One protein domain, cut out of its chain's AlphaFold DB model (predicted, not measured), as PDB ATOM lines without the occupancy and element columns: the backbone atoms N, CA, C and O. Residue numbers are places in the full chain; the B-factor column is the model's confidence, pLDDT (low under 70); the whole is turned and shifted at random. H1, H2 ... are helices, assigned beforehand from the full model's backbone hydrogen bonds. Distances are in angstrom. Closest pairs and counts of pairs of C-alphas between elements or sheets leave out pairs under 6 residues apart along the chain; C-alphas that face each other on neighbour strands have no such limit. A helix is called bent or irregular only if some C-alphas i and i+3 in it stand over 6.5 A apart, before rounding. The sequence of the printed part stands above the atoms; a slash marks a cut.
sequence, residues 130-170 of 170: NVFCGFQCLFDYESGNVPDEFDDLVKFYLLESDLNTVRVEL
ATOM      1  N   ASN A 130      40.799 -11.955  47.853       91.00
ATOM      2  CA  ASN A 130      41.334 -10.831  47.086       91.00
ATOM      3  C   ASN A 130      42.389 -10.057  47.883       91.00
ATOM      4  O   ASN A 130      43.436  -9.730  47.341       91.00
ATOM      5  N   VAL A 131      42.179  -9.865  49.190       92.06
ATOM      6  CA  VAL A 131      43.151  -9.199  50.071       92.06
ATOM      7  C   VAL A 131      44.461  -9.989  50.127       92.06
ATOM      8  O   VAL A 131      45.535  -9.415  49.964       92.06
ATOM      9  N   PHE A 132      44.401 -11.310  50.310       91.38
ATOM     10  CA  PHE A 132      45.603 -12.151  50.337       91.38
ATOM     11  C   PHE A 132      46.319 -12.204  48.985       91.38
ATOM     12  O   PHE A 132      47.539 -12.053  48.936       91.38
ATOM     13  N   CYS A 133      45.576 -12.381  47.890       89.50
ATOM     14  CA  CYS A 133      46.139 -12.419  46.541       89.50
ATOM     15  C   CYS A 133      46.717 -11.065  46.106       89.50
ATOM     16  O   CYS A 133      47.699 -11.045  45.358       89.50
ATOM     17  N   GLY A 134      46.145  -9.958  46.590       88.88
ATOM     18  CA  GLY A 134      46.567  -8.594  46.284       88.88
ATOM     19  C   GLY A 134      47.967  -8.260  46.796       88.88
ATOM     20  O   GLY A 134      48.651  -7.440  46.190       88.88
ATOM     21  N   PHE A 135      48.459  -8.931  47.848       87.44
ATOM     22  CA  PHE A 135      49.841  -8.742  48.312       87.44
ATOM     23  C   PHE A 135      50.874  -9.112  47.242       87.44
ATOM     24  O   PHE A 135      51.955  -8.531  47.217       87.44
ATOM     25  N   GLN A 136      50.546 -10.031  46.331       84.00
ATOM     26  CA  GLN A 136      51.453 -10.396  45.247       84.00
ATOM     27  C   GLN A 136      51.674  -9.251  44.249       84.00
ATOM     28  O   GLN A 136      52.750  -9.141  43.663       84.00
ATOM     29  N   CYS A 137      50.709  -8.337  44.121       82.62
ATOM     30  CA  CYS A 137      50.851  -7.147  43.286       82.62
ATOM     31  C   CYS A 137      51.965  -6.203  43.774       82.62
ATOM     32  O   CYS A 137      52.428  -5.377  42.995       82.62
ATOM     33  N   LEU A 138      52.425  -6.328  45.029       80.12
ATOM     34  CA  LEU A 138      53.568  -5.565  45.548       80.12
ATOM     35  C   LEU A 138      54.916  -6.035  44.982       80.12
ATOM     36  O   LEU A 138      55.895  -5.294  45.054       80.12
ATOM     37  N   PHE A 139      54.979  -7.261  44.458       77.88
ATOM     38  CA  PHE A 139      56.208  -7.872  43.947       77.88
ATOM     39  C   PHE A 139      56.219  -7.957  42.417       77.88
ATOM     40  O   PHE A 139      57.254  -7.697  41.809       77.88
ATOM     41  N   ASP A 140      55.065  -8.246  41.805       69.50
ATOM     42  CA  ASP A 140      54.928  -8.529  40.369       69.50
ATOM     43  C   ASP A 140      54.321  -7.349  39.575       69.50
ATOM     44  O   ASP A 140      53.550  -7.557  38.637       69.50
ATOM     45  N   TYR A 141      54.621  -6.094  39.942       61.09
ATOM     46  CA  TYR A 141      54.102  -4.917  39.226       61.09
ATOM     47  C   TYR A 141      54.770  -4.759  37.847       61.09
ATOM     48  O   TYR A 141      55.677  -3.948  37.654       61.09
ATOM     49  N   GLU A 142      54.320  -5.538  36.866       57.69
ATOM     50  CA  GLU A 142      54.555  -5.249  35.454       57.69
ATOM     51  C   GLU A 142      53.464  -4.294  34.952       57.69
ATOM     52  O   GLU A 142      52.266  -4.554  35.028       57.69
ATOM     53  N   SER A 143      53.912  -3.124  34.498       54.16
ATOM     54  CA  SER A 143      53.122  -1.910  34.299       54.16
ATOM     55  C   SER A 143      51.833  -2.083  33.485       54.16
ATOM     56  O   SER A 143      51.872  -2.561  32.348       54.16
ATOM     57  N   GLY A 144      50.733  -1.517  33.995       56.06
ATOM     58  CA  GLY A 144      49.660  -0.956  33.163       56.06
ATOM     59  C   GLY A 144      48.233  -1.239  33.631       56.06
ATOM     60  O   GLY A 144      47.367  -0.397  33.419       56.06
ATOM     61  N   ASN A 145      47.986  -2.377  34.284       60.00
ATOM     62  CA  ASN A 145      46.674  -2.723  34.834       60.00
ATOM     63  C   ASN A 145      46.824  -3.129  36.297       60.00
ATOM     64  O   ASN A 145      47.410  -4.166  36.594       60.00
ATOM     65  N   VAL A 146      46.274  -2.313  37.192       62.59
ATOM     66  CA  VAL A 146      46.120  -2.660  38.605       62.59
ATOM     67  C   VAL A 146      45.054  -3.761  38.698       62.59
ATOM     68  O   VAL A 146      43.924  -3.511  38.274       62.59
ATOM     69  N   PRO A 147      45.376  -4.971  39.190       73.31
ATOM     70  CA  PRO A 147      44.381  -6.026  39.364       73.31
ATOM     71  C   PRO A 147      43.330  -5.630  40.409       73.31
ATOM     72  O   PRO A 147      43.653  -4.928  41.371       73.31
ATOM     73  N   ASP A 148      42.095  -6.113  40.256       79.81
ATOM     74  CA  ASP A 148      40.992  -5.845  41.195       79.81
ATOM     75  C   ASP A 148      41.375  -6.225  42.643       79.81
ATOM     76  O   ASP A 148      40.996  -5.552  43.605       79.81
ATOM     77  N   GLU A 149      42.206  -7.259  42.806       84.56
ATOM     78  CA  GLU A 149      42.724  -7.716  44.095       84.56
ATOM     79  C   GLU A 149      43.581  -6.668  44.815       84.56
ATOM     80  O   GLU A 149      43.569  -6.601  46.045       84.56
ATOM     81  N   PHE A 150      44.317  -5.834  44.074       85.62
ATOM     82  CA  PHE A 150      45.099  -4.759  44.677       85.62
ATOM     83  C   PHE A 150      44.186  -3.645  45.196       85.62
ATOM     84  O   PHE A 150      44.379  -3.157  46.305       85.62
ATOM     85  N   ASP A 151      43.148  -3.284  44.444       83.94
ATOM     86  CA  ASP A 151      42.154  -2.305  44.891       83.94
ATOM     87  C   ASP A 151      41.461  -2.753  46.191       83.94
ATOM     88  O   ASP A 151      41.268  -1.948  47.108       83.94
ATOM     89  N   ASP A 152      41.116  -4.037  46.295       87.75
ATOM     90  CA  ASP A 152      40.532  -4.618  47.507       87.75
ATOM     91  C   ASP A 152      41.526  -4.646  48.675       87.75
ATOM     92  O   ASP A 152      41.149  -4.333  49.808       87.75
ATOM     93  N   LEU A 153      42.804  -4.948  48.415       89.69
ATOM     94  CA  LEU A 153      43.870  -4.867  49.419       89.69
ATOM     95  C   LEU A 153      43.991  -3.445  49.984       89.69
ATOM     96  O   LEU A 153      44.016  -3.264  51.204       89.69
ATOM     97  N   VAL A 154      44.058  -2.437  49.112       87.62
ATOM     98  CA  VAL A 154      44.229  -1.043  49.533       87.62
ATOM     99  C   VAL A 154      43.003  -0.573  50.323       87.62
ATOM    100  O   VAL A 154      43.171  -0.004  51.398       87.62
ATOM    101  N   LYS A 155      41.775  -0.866  49.871       88.00
ATOM    102  CA  LYS A 155      40.540  -0.536  50.617       88.00
ATOM    103  C   LYS A 155      40.456  -1.225  51.978       88.00
ATOM    104  O   LYS A 155      39.838  -0.686  52.890       88.00
ATOM    105  N   PHE A 156      41.028  -2.419  52.111       89.75
ATOM    106  CA  PHE A 156      41.009  -3.156  53.369       89.75
ATOM    107  C   PHE A 156      41.915  -2.516  54.432       89.75
ATOM    108  O   PHE A 156      41.545  -2.486  55.606       89.75
ATOM    109  N   TYR A 157      43.088  -2.006  54.039       88.00
ATOM    110  CA  TYR A 157      44.080  -1.466  54.978       88.00
ATOM    111  C   TYR A 157      44.096   0.061  55.097       88.00
ATOM    112  O   TYR A 157      44.544   0.571  56.126       88.00
ATOM    113  N   LEU A 158      43.641   0.794  54.079       86.38
ATOM    114  CA  LEU A 158      43.656   2.255  54.071       86.38
ATOM    115  C   LEU A 158      42.272   2.846  54.311       86.38
ATOM    116  O   LEU A 158      41.249   2.319  53.878       86.38
ATOM    117  N   LEU A 159      42.259   3.998  54.977       76.25
ATOM    118  CA  LEU A 159      41.070   4.834  55.085       76.25
ATOM    119  C   LEU A 159      40.771   5.484  53.728       76.25
ATOM    120  O   LEU A 159      41.677   5.735  52.934       76.25
ATOM    121  N   GLU A 160      39.506   5.831  53.476       69.50
ATOM    122  CA  GLU A 160      39.104   6.473  52.213       69.50
ATOM    123  C   GLU A 160      39.883   7.764  51.904       69.50
ATOM    124  O   GLU A 160      40.082   8.098  50.736       69.50
ATOM    125  N   SER A 161      40.363   8.468  52.936       68.88
ATOM    126  CA  SER A 161      41.209   9.658  52.791       68.88
ATOM    127  C   SER A 161      42.548   9.372  52.110       68.88
ATOM    128  O   SER A 161      43.059  10.235  51.400       68.88
ATOM    129  N   ASP A 162      43.084   8.166  52.294       71.56
ATOM    130  CA  ASP A 162      44.448   7.797  51.905       71.56
ATOM    131  C   ASP A 162      44.466   7.024  50.570       71.56
ATOM    132  O   ASP A 162      45.499   6.945  49.901       71.56
ATOM    133  N   LEU A 163      43.303   6.521  50.124       67.19
ATOM    134  CA  LEU A 163      43.119   5.827  48.839       67.19
ATOM    135  C   LEU A 163      43.518   6.684  47.633       67.19
ATOM    136  O   LEU A 163      44.101   6.183  46.671       67.19
ATOM    137  N   ASN A 164      43.201   7.980  47.679       65.38
ATOM    138  CA  ASN A 164      43.506   8.903  46.587       65.38
ATOM    139  C   ASN A 164      45.010   9.175  46.460       65.38
ATOM    140  O   ASN A 164      45.469   9.475  45.365       65.38
ATOM    141  N   THR A 165      45.770   9.058  47.549       66.25
ATOM    142  CA  THR A 165      47.221   9.273  47.536       66.25
ATOM    143  C   THR A 165      47.938   8.082  46.907       66.25
ATOM    144  O   THR A 165      48.734   8.270  45.996       66.25
ATOM    145  N   VAL A 166      47.583   6.853  47.299       66.12
ATOM    146  CA  VAL A 166      48.224   5.633  46.769       66.12
ATOM    147  C   VAL A 166      47.939   5.425  45.281       66.12
ATOM    148  O   VAL A 166      48.830   5.039  44.534       66.12
ATOM    149  N   ARG A 167      46.729   5.754  44.812       63.44
ATOM    150  CA  ARG A 167      46.375   5.678  43.381       63.44
ATOM    151  C   ARG A 167      47.121   6.674  42.491       63.44
ATOM    152  O   ARG A 167      47.139   6.485  41.284       63.44
ATOM    153  N   VAL A 168      47.661   7.751  43.060       61.19
ATOM    154  CA  VAL A 168      48.422   8.771  42.316       61.19
ATOM    155  C   VAL A 168      49.908   8.407  42.227       61.19
ATOM    156  O   VAL A 168      50.604   8.910  41.347       61.19
ATOM    157  N   GLU A 169      50.397   7.545  43.121       62.34
ATOM    158  CA  GLU A 169      51.804   7.132  43.199       62.34
ATOM    159  C   GLU A 169      52.119   5.827  42.437       62.34
ATOM    160  O   GLU A 169      53.297   5.513  42.255       62.34
ATOM    161  N   LEU A 170      51.093   5.098  41.980       56.72
ATOM    162  CA  LEU A 170      51.175   3.858  41.185       56.72
ATOM    163  C   LEU A 170      50.989   4.096  39.683       56.72
ATOM    164  O   LEU A 170      51.600   3.323  38.901       56.72
TER     165      LEU A 170
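AT A GLANCE: This is residues 130 to 170 of the 170 residues of an uncharacterized protein of Sipha flava (yellow sugarcane aphid) (UniProt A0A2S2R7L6). Two short helices, H1 and H2, pack on each other about perpendicular, and a third, H3, folds back from the end of H2 so that H2 and H3 make a V with residues 158 to 159 at its tip. H2 is the middle part, with H1 packed on it and H3 near it but not clearly touching it, while residues 139 to 147 loop round from the end of H1 to the beginning of H2. The printed part has 41 residues with three named helices, in the order H1, H2, H3 along the chain, and no named strand; the class is all helix, with 29 of the 41 printed residues in the helices. The whole is compact, with a radius of gyration of the C-alphas of 9.8 A, and the C-alphas span 26 by 21 by 14 A along their three main axes.

IN THESE COORDINATES: The printed part begins with H1, residues 130 to 138, whose first C-alpha, that of Asn 130, is at (41.334, -10.831, 47.086). H1 is 13.4 A long from first to last C-alpha, and its N-to-C direction is (0.86, 0.36, -0.35), mostly toward higher x. Residues 139 to 147 follow and belong to no named element. H2 comes next, residues 148 to 157, 14.8 A from first to last C-alpha. It begins at C-alpha 148, at (40.992, -5.845, 41.195), and its N-to-C direction is (0.03, 0.37, 0.93), mostly toward higher z. After residues 158 to 159 comes H3, residues 160 to 169, 15.6 A from first to last C-alpha. Its N-to-C direction is (0.70, -0.04, -0.72), with x rising while z falls, and it ends at C-alpha 169, at (51.804, 7.132, 43.199). H3 is irregular, but only just: C-alphas 161 and 164 are 6.7 A apart, and its line is a rough one. Leu 170 follows H3 and is the chain's last residue.

HOW THE PARTS SIT: H1 and H2 touch, with 21 pairs of C-alphas within 8 A. Their closest C-alphas are those of Gly 134 and Phe 150, 4.4 A apart. The lines of the two helices are about perpendicular, at 80 degrees, and their centres are 7.8 A apart. H2 and H3 are close but not clearly touching, with 2 pairs of C-alphas within 8 A. Their closest C-alphas are those of Val 154 and Leu 163, 7.0 A apart. They run opposite ways at a steep tilt of 49 degrees, with their centres 11.5 A apart. H1 and H3 are apart. In H2 every O i to N i+4 pair is within hydrogen-bond range. In H1 this holds for 1 of 5 such pairs, while 6 of 6 of its O i to N i+3 pairs are within range; in H3 it holds for 3 of 6 O i to N i+4 pairs.

THE WHOLE: The two C-alphas farthest apart are those of Glu 142, in the link from H1 to H2, and Ser 161, in H3, at 26.5 A. The first and last printed C-alphas, those of Asn 130 and Leu 170, are 18.6 A apart. The printed part has no cut. The link from H1 to H2 is short, with 9 residues, and the link from H2 to H3 is tight, with 2 residues; there is no long link. The mean pLDDT of the printed part is 75.7. It is under 70 at 17 residues: 140 to 146 in the link from H1 to H2, then 160 to 161 and 163 to 170, of which 160 to 161 and 163 to 169 belong to H3. The mean pLDDT is 87 for H1, 86 for H2 and 66 for H3.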